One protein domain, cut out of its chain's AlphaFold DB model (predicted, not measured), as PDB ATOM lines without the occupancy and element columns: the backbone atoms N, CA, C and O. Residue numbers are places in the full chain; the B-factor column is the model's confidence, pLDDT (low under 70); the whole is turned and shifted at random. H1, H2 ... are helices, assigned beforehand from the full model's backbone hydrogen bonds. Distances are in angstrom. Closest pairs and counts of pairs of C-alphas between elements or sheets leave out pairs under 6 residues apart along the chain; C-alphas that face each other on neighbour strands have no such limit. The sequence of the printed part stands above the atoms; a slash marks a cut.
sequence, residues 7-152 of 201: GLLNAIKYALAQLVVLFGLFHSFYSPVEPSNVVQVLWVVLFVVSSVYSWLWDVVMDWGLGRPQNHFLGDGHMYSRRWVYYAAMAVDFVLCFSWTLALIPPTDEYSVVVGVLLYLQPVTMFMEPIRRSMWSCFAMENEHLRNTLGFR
ATOM      1  N   GLY A   7     111.534 102.352 121.349       71.88
ATOM      2  CA  GLY A   7     111.593 103.267 122.487       71.88
ATOM      3  C   GLY A   7     111.674 104.746 122.102       71.88
ATOM      4  O   GLY A   7     110.993 105.556 122.718       71.88
ATOM      5  N   LEU A   8     112.447 105.106 121.069       74.62
ATOM      6  CA  LEU A   8     112.597 106.509 120.659       74.62
ATOM      7  C   LEU A   8     111.304 107.051 120.046       74.62
ATOM      8  O   LEU A   8     110.861 108.145 120.380       74.62
ATOM      9  N   LEU A   9     110.685 106.274 119.161       77.75
ATOM     10  CA  LEU A   9     109.438 106.683 118.528       77.75
ATOM     11  C   LEU A   9     108.278 106.717 119.540       77.75
ATOM     12  O   LEU A   9     107.470 107.641 119.524       77.75
ATOM     13  N   ASN A  10     108.259 105.787 120.497       78.38
ATOM     14  CA  ASN A  10     107.319 105.834 121.612       78.38
ATOM     15  C   ASN A  10     107.553 107.078 122.493       78.38
ATOM     16  O   ASN A  10     106.602 107.736 122.896       78.38
ATOM     17  N   ALA A  11     108.807 107.474 122.737       77.25
ATOM     18  CA  ALA A  11     109.112 108.718 123.448       77.25
ATOM     19  C   ALA A  11     108.608 109.960 122.689       77.25
ATOM     20  O   ALA A  11     108.046 110.863 123.304       77.25
ATOM     21  N   ILE A  12     108.730 109.980 121.355       81.62
ATOM     22  CA  ILE A  12     108.174 111.045 120.506       81.62
ATOM     23  C   ILE A  12     106.641 111.092 120.610       81.62
ATOM     24  O   ILE A  12     106.090 112.184 120.730       81.62
ATOM     25  N   LYS A  13     105.953 109.937 120.644       77.25
ATOM     26  CA  LYS A  13     104.493 109.853 120.870       77.25
ATOM     27  C   LYS A  13     104.082 110.630 122.120       77.25
ATOM     28  O   LYS A  13     103.230 111.515 122.049       77.25
ATOM     29  N   TYR A  14     104.722 110.325 123.248       80.44
ATOM     30  CA  TYR A  14     104.407 110.954 124.531       80.44
ATOM     31  C   TYR A  14     104.829 112.423 124.591       80.44
ATOM     32  O   TYR A  14     104.087 113.239 125.132       80.44
ATOM     33  N   ALA A  15     105.970 112.788 124.002       79.69
ATOM     34  CA  ALA A  15     106.418 114.178 123.943       79.69
ATOM     35  C   ALA A  15     105.447 115.062 123.142       79.69
ATOM     36  O   ALA A  15     105.102 116.155 123.591       79.69
ATOM     37  N   LEU A  16     104.958 114.577 121.993       79.00
ATOM     38  CA  LEU A  16     103.956 115.279 121.186       79.00
ATOM     39  C   LEU A  16     102.636 115.441 121.944       79.00
ATOM     40  O   LEU A  16     102.084 116.539 121.968       79.00
ATOM     41  N   ALA A  17     102.159 114.382 122.602       79.38
ATOM     42  CA  ALA A  17     100.936 114.444 123.400       79.38
ATOM     43  C   ALA A  17     101.058 115.458 124.552       79.38
ATOM     44  O   ALA A  17     100.167 116.280 124.760       79.38
ATOM     45  N   GLN A  18     102.192 115.453 125.259       79.75
ATOM     46  CA  GLN A  18     102.435 116.380 126.365       79.75
ATOM     47  C   GLN A  18     102.511 117.837 125.895       79.75
ATOM     48  O   GLN A  18     101.998 118.727 126.569       79.75
ATOM     49  N   LEU A  19     103.116 118.086 124.731       79.69
ATOM     50  CA  LEU A  19     103.182 119.413 124.126       79.69
ATOM     51  C   LEU A  19     101.775 119.927 123.795       79.69
ATOM     52  O   LEU A  19     101.435 121.053 124.147       79.69
ATOM     53  N   VAL A  20     100.925 119.093 123.199       76.75
ATOM     54  CA  VAL A  20      99.534 119.448 122.876       76.75
ATOM     55  C   VAL A  20      98.730 119.824 124.125       76.75
ATOM     56  O   VAL A  20      98.027 120.838 124.111       76.75
ATOM     57  N   VAL A  21      98.867 119.058 125.212       75.19
ATOM     58  CA  VAL A  21      98.211 119.356 126.498       75.19
ATOM     59  C   VAL A  21      98.729 120.663 127.089       75.19
ATOM     60  O   VAL A  21      97.933 121.492 127.521       75.19
ATOM     61  N   LEU A  22     100.047 120.879 127.073       74.94
ATOM     62  CA  LEU A  22     100.667 122.100 127.584       74.94
ATOM     63  C   LEU A  22     100.137 123.339 126.847       74.94
ATOM     64  O   LEU A  22      99.675 124.285 127.480       74.94
ATOM     65  N   PHE A  23     100.139 123.316 125.511       69.31
ATOM     66  CA  PHE A  23      99.592 124.411 124.710       69.31
ATOM     67  C   PHE A  23      98.084 124.599 124.928       69.31
ATOM     68  O   PHE A  23      97.635 125.739 124.987       69.31
ATOM     69  N   GLY A  24      97.312 123.520 125.105       65.88
ATOM     70  CA  GLY A  24      95.881 123.603 125.420       65.88
ATOM     71  C   GLY A  24      95.612 124.267 126.776       65.88
ATOM     72  O   GLY A  24      94.699 125.078 126.899       65.88
ATOM     73  N   LEU A  25      96.456 124.000 127.775       68.56
ATOM     74  CA  LEU A  25      96.364 124.611 129.104       68.56
ATOM     75  C   LEU A  25      96.677 126.116 129.067       68.56
ATOM     76  O   LEU A  25      96.000 126.909 129.717       68.56
ATOM     77  N   PHE A  26      97.677 126.514 128.275       63.94
ATOM     78  CA  PHE A  26      98.033 127.923 128.080       63.94
ATOM     79  C   PHE A  26      97.079 128.668 127.130       63.94
ATOM     80  O   PHE A  26      96.975 129.890 127.222       63.94
ATOM     81  N   HIS A  27      96.331 127.960 126.273       60.03
ATOM     82  CA  HIS A  27      95.322 128.555 125.390       60.03
ATOM     83  C   HIS A  27      94.180 129.218 126.173       60.03
ATOM     84  O   HIS A  27      93.714 130.280 125.778       60.03
ATOM     85  N   SER A  28      93.809 128.673 127.341       53.44
ATOM     86  CA  SER A  28      92.801 129.271 128.232       53.44
ATOM     87  C   SER A  28      93.195 130.652 128.791       53.44
ATOM     88  O   SER A  28      92.335 131.345 129.330       53.44
ATOM     89  N   PHE A  29      94.467 131.056 128.679       51.31
ATOM     90  CA  PHE A  29      94.969 132.368 129.109       51.31
ATOM     91  C   PHE A  29      95.104 133.379 127.956       51.31
ATOM     92  O   PHE A  29      95.476 134.526 128.200       51.31
ATOM     93  N   TYR A  30      94.809 132.984 126.711       52.06
ATOM     94  CA  TYR A  30      94.836 133.879 125.555       52.06
ATOM     95  C   TYR A  30      93.413 134.370 125.261       52.06
ATOM     96  O   TYR A  30      92.521 133.588 124.951       52.06
ATOM     97  N   SER A  31      93.199 135.673 125.442       46.50
ATOM     98  CA  SER A  31      91.898 136.343 125.338       46.50
ATOM     99  C   SER A  31      91.144 135.979 124.040       46.50
ATOM    100  O   SER A  31      91.736 136.095 122.966       46.50
ATOM    101  N   PRO A  32      89.837 135.640 124.093       51.75
ATOM    102  CA  PRO A  32      88.994 135.429 122.907       51.75
ATOM    103  C   PRO A  32      88.810 136.686 122.039       51.75
ATOM    104  O   PRO A  32      88.214 136.618 120.969       51.75
ATOM    105  N   VAL A  33      89.263 137.847 122.522       52.16
ATOM    106  CA  VAL A  33      88.906 139.163 121.979       52.16
ATOM    107  C   VAL A  33      89.882 139.646 120.898       52.16
ATOM    108  O   VAL A  33      89.522 140.533 120.130       52.16
ATOM    109  N   GLU A  34      91.065 139.034 120.750       51.50
ATOM    110  CA  GLU A  34      91.958 139.327 119.618       51.50
ATOM    111  C   GLU A  34      92.427 138.050 118.897       51.50
ATOM    112  O   GLU A  34      93.208 137.266 119.444       51.50
ATOM    113  N   PRO A  35      91.986 137.827 117.645       50.19
ATOM    114  CA  PRO A  35      92.270 136.618 116.897       50.19
ATOM    115  C   PRO A  35      93.667 136.714 116.278       50.19
ATOM    116  O   PRO A  35      93.821 136.897 115.069       50.19
ATOM    117  N   SER A  36      94.725 136.544 117.074       55.75
ATOM    118  CA  SER A  36      96.019 136.157 116.504       55.75
ATOM    119  C   SER A  36      95.954 134.664 116.124       55.75
ATOM    120  O   SER A  36      96.485 133.763 116.770       55.75
ATOM    121  N   ASN A  37      95.232 134.418 115.025       66.31
ATOM    122  CA  ASN A  37      94.800 133.134 114.453       66.31
ATOM    123  C   ASN A  37      95.889 132.048 114.321       66.31
ATOM    124  O   ASN A  37      95.582 130.873 114.146       66.31
ATOM    125  N   VAL A  38      97.169 132.405 114.383       72.12
ATOM    126  CA  VAL A  38      98.273 131.495 114.058       72.12
ATOM    127  C   VAL A  38      98.531 130.473 115.167       72.12
ATOM    128  O   VAL A  38      98.765 129.305 114.867       72.12
ATOM    129  N   VAL A  39      98.458 130.871 116.443       71.00
ATOM    130  CA  VAL A  39      98.767 129.972 117.575       71.00
ATOM    131  C   VAL A  39      97.677 128.916 117.756       71.00
ATOM    132  O   VAL A  39      97.985 127.745 117.963       71.00
ATOM    133  N   GLN A  40      96.410 129.304 117.606       69.06
ATOM    134  CA  GLN A  40      95.277 128.383 117.679       69.06
ATOM    135  C   GLN A  40      95.286 127.389 116.510       69.06
ATOM    136  O   GLN A  40      95.125 126.189 116.725       69.06
ATOM    137  N   VAL A  41      95.552 127.855 115.282       73.94
ATOM    138  CA  VAL A  41      95.696 126.975 114.110       73.94
ATOM    139  C   VAL A  41      96.877 126.018 114.284       73.94
ATOM    140  O   VAL A  41      96.725 124.822 114.042       73.94
ATOM    141  N   LEU A  42      98.031 126.499 114.760       78.19
ATOM    142  CA  LEU A  42      99.184 125.648 115.075       78.19
ATOM    143  C   LEU A  42      98.844 124.590 116.123       78.19
ATOM    144  O   LEU A  42      99.227 123.433 115.961       78.19
ATOM    145  N   TRP A  43      98.112 124.961 117.172       74.75
ATOM    146  CA  TRP A  43      97.698 124.028 118.211       74.75
ATOM    147  C   TRP A  43      96.766 122.939 117.671       74.75
ATOM    148  O   TRP A  43      97.017 121.760 117.916       74.75
ATOM    149  N   VAL A  44      95.760 123.301 116.869       74.44
ATOM    150  CA  VAL A  44      94.866 122.329 116.215       74.44
ATOM    151  C   VAL A  44      95.655 121.401 115.289       74.44
ATOM    152  O   VAL A  44      95.454 120.188 115.316       74.44
ATOM    153  N   VAL A  45      96.598 121.931 114.504       80.50
ATOM    154  CA  VAL A  45      97.450 121.116 113.624       80.50
ATOM    155  C   VAL A  45      98.317 120.150 114.432       80.50
ATOM    156  O   VAL A  45      98.346 118.958 114.127       80.50
ATOM    157  N   LEU A  46      98.989 120.624 115.486       80.62
ATOM    158  CA  LEU A  46      99.805 119.783 116.368       80.62
ATOM    159  C   LEU A  46      98.967 118.703 117.057       80.62
ATOM    160  O   LEU A  46      99.398 117.552 117.144       80.62
ATOM    161  N   PHE A  47      97.755 119.053 117.485       78.94
ATOM    162  CA  PHE A  47      96.792 118.123 118.060       78.94
ATOM    163  C   PHE A  47      96.420 117.016 117.064       78.94
ATOM    164  O   PHE A  47      96.495 115.829 117.394       78.94
ATOM    165  N   VAL A  48      96.045 117.384 115.833       82.50
ATOM    166  CA  VAL A  48      95.656 116.426 114.787       82.50
ATOM    167  C   VAL A  48      96.824 115.504 114.452       82.50
ATOM    168  O   VAL A  48      96.651 114.288 114.409       82.50
ATOM    169  N   VAL A  49      98.027 116.058 114.284       85.62
ATOM    170  CA  VAL A  49      99.238 115.273 114.012       85.62
ATOM    171  C   VAL A  49      99.532 114.302 115.156       85.62
ATOM    172  O   VAL A  49      99.800 113.131 114.899       85.62
ATOM    173  N   SER A  50      99.438 114.745 116.412       84.31
ATOM    174  CA  SER A  50      99.662 113.890 117.585       84.31
ATOM    175  C   SER A  50      98.631 112.759 117.693       84.31
ATOM    176  O   SER A  50      98.996 111.611 117.967       84.31
ATOM    177  N   SER A  51      97.361 113.055 117.412       83.50
ATOM    178  CA  SER A  51      96.264 112.079 117.453       83.50
ATOM    179  C   SER A  51      96.414 111.029 116.353       83.50
ATOM    180  O   SER A  51      96.416 109.832 116.629       83.50
ATOM    181  N   VAL A  52      96.655 111.467 115.112       86.50
ATOM    182  CA  VAL A  52      96.894 110.566 113.976       86.50
ATOM    183  C   VAL A  52      98.147 109.724 114.202       86.50
ATOM    184  O   VAL A  52      98.132 108.528 113.923       86.50
ATOM    185  N   TYR A  53      99.219 110.309 114.741       86.25
ATOM    186  CA  TYR A  53     100.429 109.562 115.074       86.25
ATOM    187  C   TYR A  53     100.170 108.489 116.137       86.25
ATOM    188  O   TYR A  53     100.638 107.360 115.998       86.25
ATOM    189  N   SER A  54      99.391 108.814 117.172       84.88
ATOM    190  CA  SER A  54      99.022 107.864 118.223       84.88
ATOM    191  C   SER A  54      98.178 106.713 117.682       84.88
ATOM    192  O   SER A  54      98.484 105.562 117.980       84.88
ATOM    193  N   TRP A  55      97.195 107.009 116.831       87.25
ATOM    194  CA  TRP A  55      96.383 105.997 116.155       87.25
ATOM    195  C   TRP A  55      97.219 105.109 115.220       87.25
ATOM    196  O   TRP A  55      97.141 103.883 115.275       87.25
ATOM    197  N   LEU A  56      98.083 105.706 114.391       87.19
ATOM    198  CA  LEU A  56      98.988 104.955 113.517       87.19
ATOM    199  C   LEU A  56      99.910 104.036 114.320       87.19
ATOM    200  O   LEU A  56     100.185 102.916 113.891       87.19
ATOM    201  N   TRP A  57     100.385 104.495 115.476       85.75
ATOM    202  CA  TRP A  57     101.189 103.683 116.379       85.75
ATOM    203  C   TRP A  57     100.412 102.469 116.888       85.75
ATOM    204  O   TRP A  57     100.905 101.346 116.785       85.75
ATOM    205  N   ASP A  58      99.195 102.692 117.385       85.31
ATOM    206  CA  ASP A  58      98.340 101.640 117.933       85.31
ATOM    207  C   ASP A  58      98.069 100.558 116.859       85.31
ATOM    208  O   ASP A  58      98.250  99.365 117.107       85.31
ATOM    209  N   VAL A  59      97.776 100.958 115.617       84.00
ATOM    210  CA  VAL A  59      97.537 100.027 114.497       84.00
ATOM    211  C   VAL A  59      98.812  99.310 114.031       84.00
ATOM    212  O   VAL A  59      98.817  98.090 113.851       84.00
ATOM    213  N   VAL A  60      99.893 100.052 113.779       82.81
ATOM    214  CA  VAL A  60     101.074  99.512 113.086       82.81
ATOM    215  C   VAL A  60     102.022  98.799 114.041       82.81
ATOM    216  O   VAL A  60     102.520  97.714 113.736       82.81
ATOM    217  N   MET A  61     102.297  99.407 115.192       78.94
ATOM    218  CA  MET A  61     103.287  98.900 116.142       78.94
ATOM    219  C   MET A  61     102.663  97.917 117.117       78.94
ATOM    220  O   MET A  61     103.159  96.794 117.257       78.94
ATOM    221  N   ASP A  62     101.579  98.336 117.774       80.94
ATOM    222  CA  ASP A  62     101.003  97.569 118.875       80.94
ATOM    223  C   ASP A  62     100.178  96.401 118.346       80.94
ATOM    224  O   ASP A  62     100.337  95.290 118.843       80.94
ATOM    225  N   TRP A  63      99.376  96.595 117.296       82.62
ATOM    226  CA  TRP A  63      98.580  95.510 116.702       82.62
ATOM    227  C   TRP A  63      99.315  94.759 115.585       82.62
ATOM    228  O   TRP A  63      98.904  93.665 115.205       82.62
ATOM    229  N   GLY A  64     100.424  95.302 115.066       75.06
ATOM    230  CA  GLY A  64     101.214  94.651 114.013       75.06
ATOM    231  C   GLY A  64     100.512  94.596 112.650       75.06
ATOM    232  O   GLY A  64     100.893  93.794 111.790       75.06
ATOM    233  N   LEU A  65      99.492  95.435 112.457       74.56
ATOM    234  CA  LEU A  65      98.727  95.573 111.220       74.56
ATOM    235  C   LEU A  65      99.405  96.601 110.295       74.56
ATOM    236  O   LEU A  65     100.381  97.252 110.652       74.56
ATOM    237  N   GLY A  66      98.935  96.735 109.056       64.62
ATOM    238  CA  GLY A  66      99.488  97.710 108.108       64.62
ATOM    239  C   GLY A  66     100.708  97.233 107.317       64.62
ATOM    240  O   GLY A  66     101.433  98.047 106.748       64.62
ATOM    241  N   ARG A  67     100.934  95.914 107.225       66.88
ATOM    242  CA  ARG A  67     101.916  95.346 106.289       66.88
ATOM    243  C   ARG A  67     101.309  95.279 104.878       66.88
ATOM    244  O   ARG A  67     100.350  94.528 104.674       66.88
ATOM    245  N   PRO A  68     101.846  96.013 103.884       58.72
ATOM    246  CA  PRO A  68     101.271  96.041 102.537       58.72
ATOM    247  C   PRO A  68     101.348  94.680 101.834       58.72
ATOM    248  O   PRO A  68     100.502  94.379 100.999       58.72
ATOM    249  N   GLN A  69     102.296  93.816 102.219       59.97
ATOM    250  CA  GLN A  69     102.404  92.451 101.695       59.97
ATOM    251  C   GLN A  69     101.189  91.550 101.997       59.97
ATOM    252  O   GLN A  69     100.968  90.608 101.244       59.97
ATOM    253  N   ASN A  70     100.388  91.831 103.034       66.06
ATOM    254  CA  ASN A  70      99.282  90.967 103.475       66.06
ATOM    255  C   ASN A  70      97.920  91.694 103.505       66.06
ATOM    256  O   ASN A  70      97.126  91.510 104.424       66.06
ATOM    257  N   HIS A  71      97.617  92.535 102.506       61.34
ATOM    258  CA  HIS A  71      96.347  93.292 102.447       61.34
ATOM    259  C   HIS A  71      96.109  94.178 103.695       61.34
ATOM    260  O   HIS A  71      94.985  94.276 104.189       61.34
ATOM    261  N   PHE A  72      97.165  94.823 104.210       61.12
ATOM    262  CA  PHE A  72      97.159  95.610 105.458       61.12
ATOM    263  C   PHE A  72      96.936  94.796 106.747       61.12
ATOM    264  O   PHE A  72      96.801  95.381 107.820       61.12
ATOM    265  N   LEU A  73      96.963  93.466 106.681       63.16
ATOM    266  CA  LEU A  73      96.856  92.569 107.833       63.16
ATOM    267  C   LEU A  73      98.218  91.930 108.177       63.16
ATOM    268  O   LEU A  73      99.150  91.947 107.372       63.16
ATOM    269  N   GLY A  74      98.364  91.414 109.400       64.12
ATOM    270  CA  GLY A  74      99.596  90.774 109.878       64.12
ATOM    271  C   GLY A  74      99.833  89.381 109.271       64.12
ATOM    272  O   GLY A  74      99.008  88.850 108.530       64.12
ATOM    273  N   ASP A  75     100.969  88.747 109.580       59.81
ATOM    274  CA  ASP A  75     101.310  87.395 109.082       59.81
ATOM    275  C   ASP A  75     100.577  86.255 109.824       59.81
ATOM    276  O   ASP A  75     100.624  85.094 109.405       59.81
ATOM    277  N   GLY A  76      99.883  86.580 110.917       63.59
ATOM    278  CA  GLY A  76      99.074  85.671 111.722       63.59
ATOM    279  C   GLY A  76      97.956  86.438 112.422       63.59
ATOM    280  O   GLY A  76      98.124  87.610 112.738       63.59
ATOM    281  N   HIS A  77      96.815  85.781 112.617       72.56
ATOM    282  CA  HIS A  77      95.644  86.340 113.293       72.56
ATOM    283  C   HIS A  77      95.050  85.249 114.176       72.56
ATOM    284  O   HIS A  77      94.893  84.112 113.723       72.56
ATOM    285  N   MET A  78      94.730  85.586 115.418       70.50
ATOM    286  CA  MET A  78      94.055  84.690 116.350       70.50
ATOM    287  C   MET A  78      92.546  84.665 116.084       70.50
ATOM    288  O   MET A  78      91.912  83.615 116.197       70.50
ATOM    289  N   TYR A  79      91.969  85.790 115.647       72.12
ATOM    290  CA  TYR A  79      90.571  85.840 115.234       72.12
ATOM    291  C   TYR A  79      90.397  85.374 113.788       72.12
ATOM    292  O   TYR A  79      90.970  85.918 112.846       72.12
ATOM    293  N   SER A  80      89.506  84.397 113.593       71.31
ATOM    294  CA  SER A  80      89.168  83.851 112.269       71.31
ATOM    295  C   SER A  80      88.578  84.905 111.310       71.31
ATOM    296  O   SER A  80      88.702  84.791 110.090       71.31
ATOM    297  N   ARG A  81      87.946  85.958 111.846       82.19
ATOM    298  CA  ARG A  81      87.209  86.968 111.075       82.19
ATOM    299  C   ARG A  81      88.038  88.239 110.866       82.19
ATOM    300  O   ARG A  81      88.165  89.057 111.769       82.19
ATOM    301  N   ARG A  82      88.502  88.459 109.633       79.69
ATOM    302  CA  ARG A  82      89.323  89.629 109.250       79.69
ATOM    303  C   ARG A  82      88.623  90.982 109.426       79.69
ATOM    304  O   ARG A  82      89.284  91.971 109.714       79.69
ATOM    305  N   TRP A  83      87.295  91.035 109.284       82.75
ATOM    306  CA  TRP A  83      86.529  92.283 109.413       82.75
ATOM    307  C   TRP A  83      86.636  92.913 110.806       82.75
ATOM    308  O   TRP A  83      86.536  94.130 110.923       82.75
ATOM    309  N   VAL A  84      86.881  92.104 111.843       85.81
ATOM    310  CA  VAL A  84      87.014  92.578 113.227       85.81
ATOM    311  C   VAL A  84      88.203  93.529 113.360       85.81
ATOM    312  O   VAL A  84      88.084  94.542 114.038       85.81
ATOM    313  N   TYR A  85      89.306  93.270 112.651       84.94
ATOM    314  CA  TYR A  85      90.484  94.142 112.664       84.94
ATOM    315  C   TYR A  85      90.201  95.486 111.987       84.94
ATOM    316  O   TYR A  85      90.530  96.531 112.536       84.94
ATOM    317  N   TYR A  86      89.519  95.485 110.837       84.94
ATOM    318  CA  TYR A  86      89.130  96.731 110.168       84.94
ATOM    319  C   TYR A  86      88.117  97.540 110.992       84.94
ATOM    320  O   TYR A  86      88.233  98.761 111.082       84.94
ATOM    321  N   ALA A  87      87.156  96.867 111.634       87.56
ATOM    322  CA  ALA A  87      86.214  97.512 112.543       87.56
ATOM    323  C   ALA A  87      86.936  98.113 113.758       87.56
ATOM    324  O   ALA A  87      86.699  99.268 114.085       87.56
ATOM    325  N   ALA A  88      87.862  97.375 114.375       87.38
ATOM    326  CA  ALA A  88      88.666  97.867 115.491       87.38
ATOM    327  C   ALA A  88      89.520  99.082 115.100       87.38
ATOM    328  O   ALA A  88      89.574 100.045 115.858       87.38
ATOM    329  N   MET A  89      90.120  99.085 113.902       86.19
ATOM    330  CA  MET A  89      90.873 100.235 113.384       86.19
ATOM    331  C   MET A  89      89.993 101.480 113.230       86.19
ATOM    332  O   MET A  89      90.412 102.575 113.606       86.19
ATOM    333  N   ALA A  90      88.783 101.321 112.685       87.38
ATOM    334  CA  ALA A  90      87.839 102.421 112.505       87.38
ATOM    335  C   ALA A  90      87.304 102.945 113.848       87.38
ATOM    336  O   ALA A  90      87.229 104.153 114.056       87.38
ATOM    337  N   VAL A  91      86.970 102.039 114.771       88.31
ATOM    338  CA  VAL A  91      86.526 102.379 116.128       88.31
ATOM    339  C   VAL A  91      87.635 103.128 116.867       88.31
ATOM    340  O   VAL A  91      87.380 104.210 117.384       88.31
ATOM    341  N   ASP A  92      88.872 102.629 116.864       88.25
ATOM    342  CA  ASP A  92      89.986 103.314 117.529       88.25
ATOM    343  C   ASP A  92      90.274 104.691 116.912       88.25
ATOM    344  O   ASP A  92      90.493 105.647 117.650       88.25
ATOM    345  N   PHE A  93      90.151 104.840 115.586       87.12
ATOM    346  CA  PHE A  93      90.280 106.141 114.922       87.12
ATOM    347  C   PHE A  93      89.252 107.150 115.444       87.12
ATOM    348  O   PHE A  93      89.620 108.250 115.845       87.12
ATOM    349  N   VAL A  94      87.970 106.775 115.494       84.38
ATOM    350  CA  VAL A  94      86.894 107.658 115.978       84.38
ATOM    351  C   VAL A  94      87.071 107.978 117.462       84.38
ATOM    352  O   VAL A  94      86.945 109.133 117.869       84.38
ATOM    353  N   LEU A  95      87.394 106.973 118.281       82.31
ATOM    354  CA  LEU A  95      87.554 107.162 119.719       82.31
ATOM    355  C   LEU A  95      88.842 107.923 120.069       82.31
ATOM    356  O   LEU A  95      88.869 108.586 121.102       82.31
ATOM    357  N   CYS A  96      89.872 107.913 119.219       80.50
ATOM    358  CA  CYS A  96      91.073 108.731 119.403       80.50
ATOM    359  C   CYS A  96      90.736 110.231 119.424       80.50
ATOM    360  O   CYS A  96      91.273 110.978 120.243       80.50
ATOM    361  N   PHE A  97      89.759 110.663 118.620       75.19
ATOM    362  CA  PHE A  97      89.274 112.043 118.646       75.19
ATOM    363  C   PHE A  97      88.303 112.332 119.793       75.19
ATOM    364  O   PHE A  97      87.990 113.495 120.005       75.19
ATOM    365  N   SER A  98      87.845 111.346 120.574       73.94
ATOM    366  CA  SER A  98      86.928 111.617 121.699       73.94
ATOM    367  C   SER A  98      87.532 112.570 122.741       73.94
ATOM    368  O   SER A  98      86.805 113.346 123.354       73.94
ATOM    369  N   TRP A  99      88.863 112.607 122.864       67.94
ATOM    370  CA  TRP A  99      89.584 113.567 123.704       67.94
ATOM    371  C   TRP A  99      89.515 115.020 123.204       67.94
ATOM    372  O   TRP A  99      89.647 115.934 124.015       67.94
ATOM    373  N   THR A 100      89.256 115.263 121.910       65.12
ATOM    374  CA  THR A 100      89.071 116.629 121.359       65.12
ATOM    375  C   THR A 100      87.927 117.367 122.031       65.12
ATOM    376  O   THR A 100      88.004 118.572 122.261       65.12
ATOM    377  N   LEU A 101      86.879 116.619 122.372       64.94
ATOM    378  CA  LEU A 101      85.666 117.137 122.972       64.94
ATOM    379  C   LEU A 101      85.966 117.773 124.335       64.94
ATOM    380  O   LEU A 101      85.369 118.780 124.674       64.94
ATOM    381  N   ALA A 102      86.954 117.273 125.081       63.41
ATOM    382  CA  ALA A 102      87.324 117.827 126.384       63.41
ATOM    383  C   ALA A 102      88.097 119.161 126.314       63.41
ATOM    384  O   ALA A 102      88.299 119.793 127.348       63.41
ATOM    385  N   LEU A 103      88.556 119.586 125.131       61.00
ATOM    386  CA  LEU A 103      89.422 120.760 124.969       61.00
ATOM    387  C   LEU A 103      88.684 122.020 124.494       61.00
ATOM    388  O   LEU A 103      89.311 123.071 124.380       61.00
ATOM    389  N   ILE A 104      87.384 121.934 124.199       64.62
ATOM    390  CA  ILE A 104      86.594 123.084 123.743       64.62
ATOM    391  C   ILE A 104      86.307 123.991 124.951       64.62
ATOM    392  O   ILE A 104      85.596 123.562 125.864       64.62
ATOM    393  N   PRO A 105      86.835 125.232 124.992       60.53
ATOM    394  CA  PRO A 105      86.544 126.148 126.081       60.53
ATOM    395  C   PRO A 105      85.069 126.577 126.024       60.53
ATOM    396  O   PRO A 105      84.557 126.870 124.938       60.53
ATOM    397  N   PRO A 106      84.370 126.640 127.168       58.97
ATOM    398  CA  PRO A 106      83.016 127.159 127.212       58.97
ATOM    399  C   PRO A 106      83.056 128.682 127.035       58.97
ATOM    400  O   PRO A 106      83.306 129.413 127.989       58.97
ATOM    401  N   THR A 107      82.847 129.169 125.813       58.66
ATOM    402  CA  THR A 107      82.576 130.591 125.555       58.66
ATOM    403  C   THR A 107      81.092 130.801 125.263       58.66
ATOM    404  O   THR A 107      80.407 129.905 124.760       58.66
ATOM    405  N   ASP A 108      80.586 131.994 125.585       57.22
ATOM    406  CA  ASP A 108      79.155 132.332 125.518       57.22
ATOM    407  C   ASP A 108      78.549 132.180 124.106       57.22
ATOM    408  O   ASP A 108      77.350 131.928 123.964       57.22
ATOM    409  N   GLU A 109      79.376 132.232 123.056       60.41
ATOM    410  CA  GLU A 109      78.969 132.019 121.658       60.41
ATOM    411  C   GLU A 109      78.616 130.555 121.326       60.41
ATOM    412  O   GLU A 109      77.852 130.307 120.392       60.41
ATOM    413  N   TYR A 110      79.099 129.575 122.101       60.53
ATOM    414  CA  TYR A 110      78.908 128.139 121.835       60.53
ATOM    415  C   TYR A 110      78.026 127.426 122.872       60.53
ATOM    416  O   TYR A 110      78.107 126.207 123.014       60.53
ATOM    417  N   SER A 111      77.150 128.146 123.578       62.44
ATOM    418  CA  SER A 111      76.315 127.614 124.676       62.44
ATOM    419  C   SER A 111      75.558 126.312 124.351       62.44
ATOM    420  O   SER A 111      75.488 125.411 125.188       62.44
ATOM    421  N   VAL A 112      75.052 126.153 123.122       66.88
ATOM    422  CA  VAL A 112      74.361 124.926 122.679       66.88
ATOM    423  C   VAL A 112      75.337 123.761 122.492       66.88
ATOM    424  O   VAL A 112      75.052 122.639 122.908       66.88
ATOM    425  N   VAL A 113      76.507 124.020 121.900       65.81
ATOM    426  CA  VAL A 113      77.551 123.008 121.671       65.81
ATOM    427  C   VAL A 113      78.145 122.560 123.003       65.81
ATOM    428  O   VAL A 113      78.265 121.363 123.240       65.81
ATOM    429  N   VAL A 114      78.427 123.505 123.902       66.25
ATOM    430  CA  VAL A 114      78.900 123.253 125.271       66.25
ATOM    431  C   VAL A 114      77.861 122.462 126.072       66.25
ATOM    432  O   VAL A 114      78.217 121.526 126.786       66.25
ATOM    433  N   GLY A 115      76.571 122.773 125.913       68.81
ATOM    434  CA  GLY A 115      75.485 122.007 126.520       68.81
ATOM    435  C   GLY A 115      75.473 120.548 126.058       68.81
ATOM    436  O   GLY A 115      75.497 119.642 126.885       68.81
ATOM    437  N   VAL A 116      75.502 120.303 124.744       69.88
ATOM    438  CA  VAL A 116      75.566 118.943 124.174       69.88
ATOM    439  C   VAL A 116      76.828 118.202 124.632       69.88
ATOM    440  O   VAL A 116      76.764 117.024 124.977       69.88
ATOM    441  N   LEU A 117      77.962 118.897 124.690       69.31
ATOM    442  CA  LEU A 117      79.244 118.357 125.129       69.31
ATOM    443  C   LEU A 117      79.206 117.860 126.581       69.31
ATOM    444  O   LEU A 117      79.657 116.750 126.857       69.31
ATOM    445  N   LEU A 118      78.603 118.639 127.482       70.75
ATOM    446  CA  LEU A 118      78.402 118.269 128.886       70.75
ATOM    447  C   LEU A 118      77.518 117.019 129.029       70.75
ATOM    448  O   LEU A 118      77.822 116.144 129.841       70.75
ATOM    449  N   TYR A 119      76.467 116.887 128.212       75.81
ATOM    450  CA  TYR A 119      75.624 115.683 128.200       75.81
ATOM    451  C   TYR A 119      76.349 114.445 127.652       75.81
ATOM    452  O   TYR A 119      76.067 113.326 128.085       75.81
ATOM    453  N   LEU A 120      77.289 114.625 126.721       74.50
ATOM    454  CA  LEU A 120      78.092 113.538 126.154       74.50
ATOM    455  C   LEU A 120      79.318 113.176 127.006       74.50
ATOM    456  O   LEU A 120      79.871 112.093 126.839       74.50
ATOM    457  N   GLN A 121      79.721 114.024 127.950       73.69
ATOM    458  CA  GLN A 121      80.879 113.817 128.822       73.69
ATOM    459  C   GLN A 121      80.884 112.481 129.604       73.69
ATOM    460  O   GLN A 121      81.919 111.814 129.632       73.69
ATOM    461  N   PRO A 122      79.776 112.007 130.210       78.19
ATOM    462  CA  PRO A 122      79.760 110.673 130.810       78.19
ATOM    463  C   PRO A 122      79.939 109.565 129.763       78.19
ATOM    464  O   PRO A 122      80.592 108.563 130.037       78.19
ATOM    465  N   VAL A 123      79.421 109.747 128.544       79.62
ATOM    466  CA  VAL A 123      79.587 108.776 127.452       79.62
ATOM    467  C   VAL A 123      81.055 108.694 127.030       79.62
ATOM    468  O   VAL A 123      81.594 107.592 126.929       79.62
ATOM    469  N   THR A 124      81.736 109.832 126.865       76.56
ATOM    470  CA  THR A 124      83.166 109.854 126.513       76.56
ATOM    471  C   THR A 124      84.038 109.230 127.608       76.56
ATOM    472  O   THR A 124      84.988 108.514 127.290       76.56
ATOM    473  N   MET A 125      83.667 109.387 128.885       77.75
ATOM    474  CA  MET A 125      84.333 108.710 130.005       77.75
ATOM    475  C   MET A 125      84.244 107.178 129.934       77.75
ATOM    476  O   MET A 125      85.210 106.508 130.290       77.75
ATOM    477  N   PHE A 126      83.132 106.607 129.458       81.69
ATOM    478  CA  PHE A 126      83.006 105.153 129.266       81.69
ATOM    479  C   PHE A 126      83.690 104.650 127.989       81.69
ATOM    480  O   PHE A 126      84.100 103.487 127.925       81.69
ATOM    481  N   MET A 127      83.846 105.507 126.980       84.12
ATOM    482  CA  MET A 127      84.476 105.138 125.710       84.12
ATOM    483  C   MET A 127      85.977 104.852 125.860       84.12
ATOM    484  O   MET A 127      86.467 103.884 125.275       84.12
ATOM    485  N   GLU A 128      86.711 105.624 126.670       83.88
ATOM    486  CA  GLU A 128      88.165 105.436 126.842       83.88
ATOM    487  C   GLU A 128      88.536 104.062 127.454       83.88
ATOM    488  O   GLU A 128      89.395 103.380 126.884       83.88
ATOM    489  N   PRO A 129      87.891 103.568 128.534       85.88
ATOM    490  CA  PRO A 129      88.135 102.221 129.055       85.88
ATOM    491  C   PRO A 129      87.869 101.105 128.039       85.88
ATOM    492  O   PRO A 129      88.639 100.143 127.964       85.88
ATOM    493  N   ILE A 130      86.809 101.225 127.233       87.81
ATOM    494  CA  ILE A 130      86.476 100.237 126.196       87.81
ATOM    495  C   ILE A 130      87.570 100.221 125.126       87.81
ATOM    496  O   ILE A 130      88.072  99.152 124.770       87.81
ATOM    497  N   ARG A 131      88.001 101.403 124.670       87.38
ATOM    498  CA  ARG A 131      89.096 101.555 123.705       87.38
ATOM    499  C   ARG A 131      90.385 100.907 124.207       87.38
ATOM    500  O   ARG A 131      91.003 100.127 123.489       87.38
ATOM    501  N   ARG A 132      90.766 101.166 125.462       87.44
ATOM    502  CA  ARG A 132      91.967 100.592 126.097       87.44
ATOM    503  C   ARG A 132      91.881  99.087 126.306       87.44
ATOM    504  O   ARG A 132      92.894  98.401 126.164       87.44
ATOM    505  N   SER A 133      90.692  98.575 126.613       89.19
ATOM    506  CA  SER A 133      90.446  97.134 126.729       89.19
ATOM    507  C   SER A 133      90.638  96.454 125.372       89.19
ATOM    508  O   SER A 133      91.390  95.488 125.267       89.19
ATOM    509  N   MET A 134      90.041  97.022 124.319       90.06
ATOM    510  CA  MET A 134      90.213  96.562 122.940       90.06
ATOM    511  C   MET A 134      91.686  96.610 122.507       90.06
ATOM    512  O   MET A 134      92.218  95.604 122.039       90.06
ATOM    513  N   TRP A 135      92.360  97.746 122.718       89.50
ATOM    514  CA  TRP A 135      93.782  97.913 122.404       89.50
ATOM    515  C   TRP A 135      94.648  96.871 123.120       89.50
ATOM    516  O   TRP A 135      95.488  96.240 122.482       89.50
ATOM    517  N   SER A 136      94.397  96.627 124.411       88.94
ATOM    518  CA  SER A 136      95.128  95.628 125.199       88.94
ATOM    519  C   SER A 136      94.980  94.221 124.621       88.94
ATOM    520  O   SER A 136      95.971  93.504 124.517       88.94
ATOM    521  N   CYS A 137      93.776  93.814 124.199       88.56
ATOM    522  CA  CYS A 137      93.561  92.496 123.594       88.56
ATOM    523  C   CYS A 137      94.395  92.299 122.320       88.56
ATOM    524  O   CYS A 137      95.071  91.279 122.188       88.56
ATOM    525  N   PHE A 138      94.382  93.275 121.409       86.06
ATOM    526  CA  PHE A 138      95.132  93.187 120.153       86.06
ATOM    527  C   PHE A 138      96.647  93.331 120.348       86.06
ATOM    528  O   PHE A 138      97.416  92.644 119.678       86.06
ATOM    529  N   ALA A 139      97.092  94.158 121.296       86.62
ATOM    530  CA  ALA A 139      98.507  94.267 121.642       86.62
ATOM    531  C   ALA A 139      99.051  92.951 122.220       86.62
ATOM    532  O   ALA A 139     100.124  92.488 121.827       86.62
ATOM    533  N   MET A 140      98.283  92.307 123.105       86.25
ATOM    534  CA  MET A 140      98.625  90.990 123.651       86.25
ATOM    535  C   MET A 140      98.638  89.915 122.567       86.25
ATOM    536  O   MET A 140      99.523  89.062 122.561       86.25
ATOM    537  N   GLU A 141      97.693  89.964 121.628       85.81
ATOM    538  CA  GLU A 141      97.674  89.067 120.475       85.81
ATOM    539  C   GLU A 141      98.935  89.232 119.615       85.81
ATOM    540  O   GLU A 141      99.609  88.245 119.321       85.81
ATOM    541  N   ASN A 142      99.292  90.464 119.247       83.38
ATOM    542  CA  ASN A 142     100.487  90.742 118.452       83.38
ATOM    543  C   ASN A 142     101.769  90.317 119.183       83.38
ATOM    544  O   ASN A 142     102.659  89.725 118.573       83.38
ATOM    545  N   GLU A 143     101.862  90.545 120.495       82.50
ATOM    546  CA  GLU A 143     102.988  90.074 121.307       82.50
ATOM    547  C   GLU A 143     103.040  88.542 121.381       82.50
ATOM    548  O   GLU A 143     104.110  87.944 121.246       82.50
ATOM    549  N   HIS A 144     101.889  87.881 121.523       81.62
ATOM    550  CA  HIS A 144     101.798  86.424 121.505       81.62
ATOM    551  C   HIS A 144     102.244  85.852 120.155       81.62
ATOM    552  O   HIS A 144     103.044  84.914 120.110       81.62
ATOM    553  N   LEU A 145     101.785  86.437 119.047       77.81
ATOM    554  CA  LEU A 145     102.201  86.067 117.695       77.81
ATOM    555  C   LEU A 145     103.696  86.325 117.488       77.81
ATOM    556  O   LEU A 145     104.398  85.470 116.955       77.81
ATOM    557  N   ARG A 146     104.217  87.461 117.958       75.38
ATOM    558  CA  ARG A 146     105.637  87.811 117.850       75.38
ATOM    559  C   ARG A 146     106.530  86.866 118.650       75.38
ATOM    560  O   ARG A 146     107.553  86.436 118.125       75.38
ATOM    561  N   ASN A 147     106.135  86.478 119.861       75.38
ATOM    562  CA  ASN A 147     106.879  85.508 120.665       75.38
ATOM    563  C   ASN A 147     106.787  84.089 120.083       75.38
ATOM    564  O   ASN A 147     107.802  83.410 119.929       75.38
ATOM    565  N   THR A 148     105.597  83.631 119.690       68.06
ATOM    566  CA  THR A 148     105.426  82.274 119.138       68.06
ATOM    567  C   THR A 148     106.077  82.096 117.765       68.06
ATOM    568  O   THR A 148     106.630  81.027 117.497       68.06
ATOM    569  N   LEU A 149     106.071  83.129 116.915       64.50
ATOM    570  CA  LEU A 149     106.717  83.118 115.597       64.50
ATOM    571  C   LEU A 149     108.210  83.488 115.658       64.50
ATOM    572  O   LEU A 149     108.965  83.078 114.779       64.50
ATOM    573  N   GLY A 150     108.649  84.238 116.673       60.22
ATOM    574  CA  GLY A 150     110.035  84.689 116.831       60.22
ATOM    575  C   GLY A 150     110.996  83.613 117.343       60.22
ATOM    576  O   GLY A 150     112.147  83.571 116.915       60.22
ATOM    577  N   PHE A 151     110.529  82.705 118.208       51.41
ATOM    578  CA  PHE A 151     111.365  81.643 118.791       51.41
ATOM    579  C   PHE A 151     111.235  80.281 118.097       51.41
ATOM    580  O   PHE A 151     111.961  79.345 118.437       51.41
ATOM    581  N   ARG A 152     110.323  80.133 117.127       54.81
ATOM    582  CA  ARG A 152     110.040  78.838 116.498       54.81
ATOM    583  C   ARG A 152     110.368  78.856 115.004       54.81
ATOM    584  O   ARG A 152     109.662  79.456 114.203       54.81
TER     585      ARG A 152
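What this domain is: This is residues 7 to 152 of the 201 residues of the protein "EXS domain-containing protein" of Aphanomyces astaci (UniProt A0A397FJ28). Two helical hairpins, H1 with H2 and H3 with H4, lie lengthwise in an elongated, loose body. H2, H3 and H4 form an up-and-down bundle, each running against the one before; H1 packs on H2. The printed 146 residues, all helix by class, hold four named helices and no named strand; the radius of gyration of the C-alphas is 18.7 A, the spans 63 by 33 by 22 A.

Where its parts are: H1, residues 7 to 27, begins at C-alpha 7 (111.593, 103.267, 122.487). H2 is residues 37 to 62, 36.4 A; H3, residues 83 to 103. H4, residues 108 to 150, 57.4 A, kinks by 49 degrees near residue 122 and ends at C-alpha 150 (110.035, 84.689, 116.831).

How they stand to each other: H1 and H2 touch, closest C-alphas Val 20 and Phe 47, 5.7 A. H2 touches H3 with residues 51 to 59 alone. H3 and H4 touch at a steep tilt of 40 degrees, closest C-alphas Ser 98 and Thr 124, 6.4 A. H1 and H4 are apart. Every O i to N i+4 pair is within hydrogen-bond range in H1, 21 of 22 in H2, 10 of 17 in H3, 33 of 39 in H4.

The domain as a whole: The printed part has no cut. The H2 to H3 link is long, 20 residues. Low pLDDT includes residues 99 to 117.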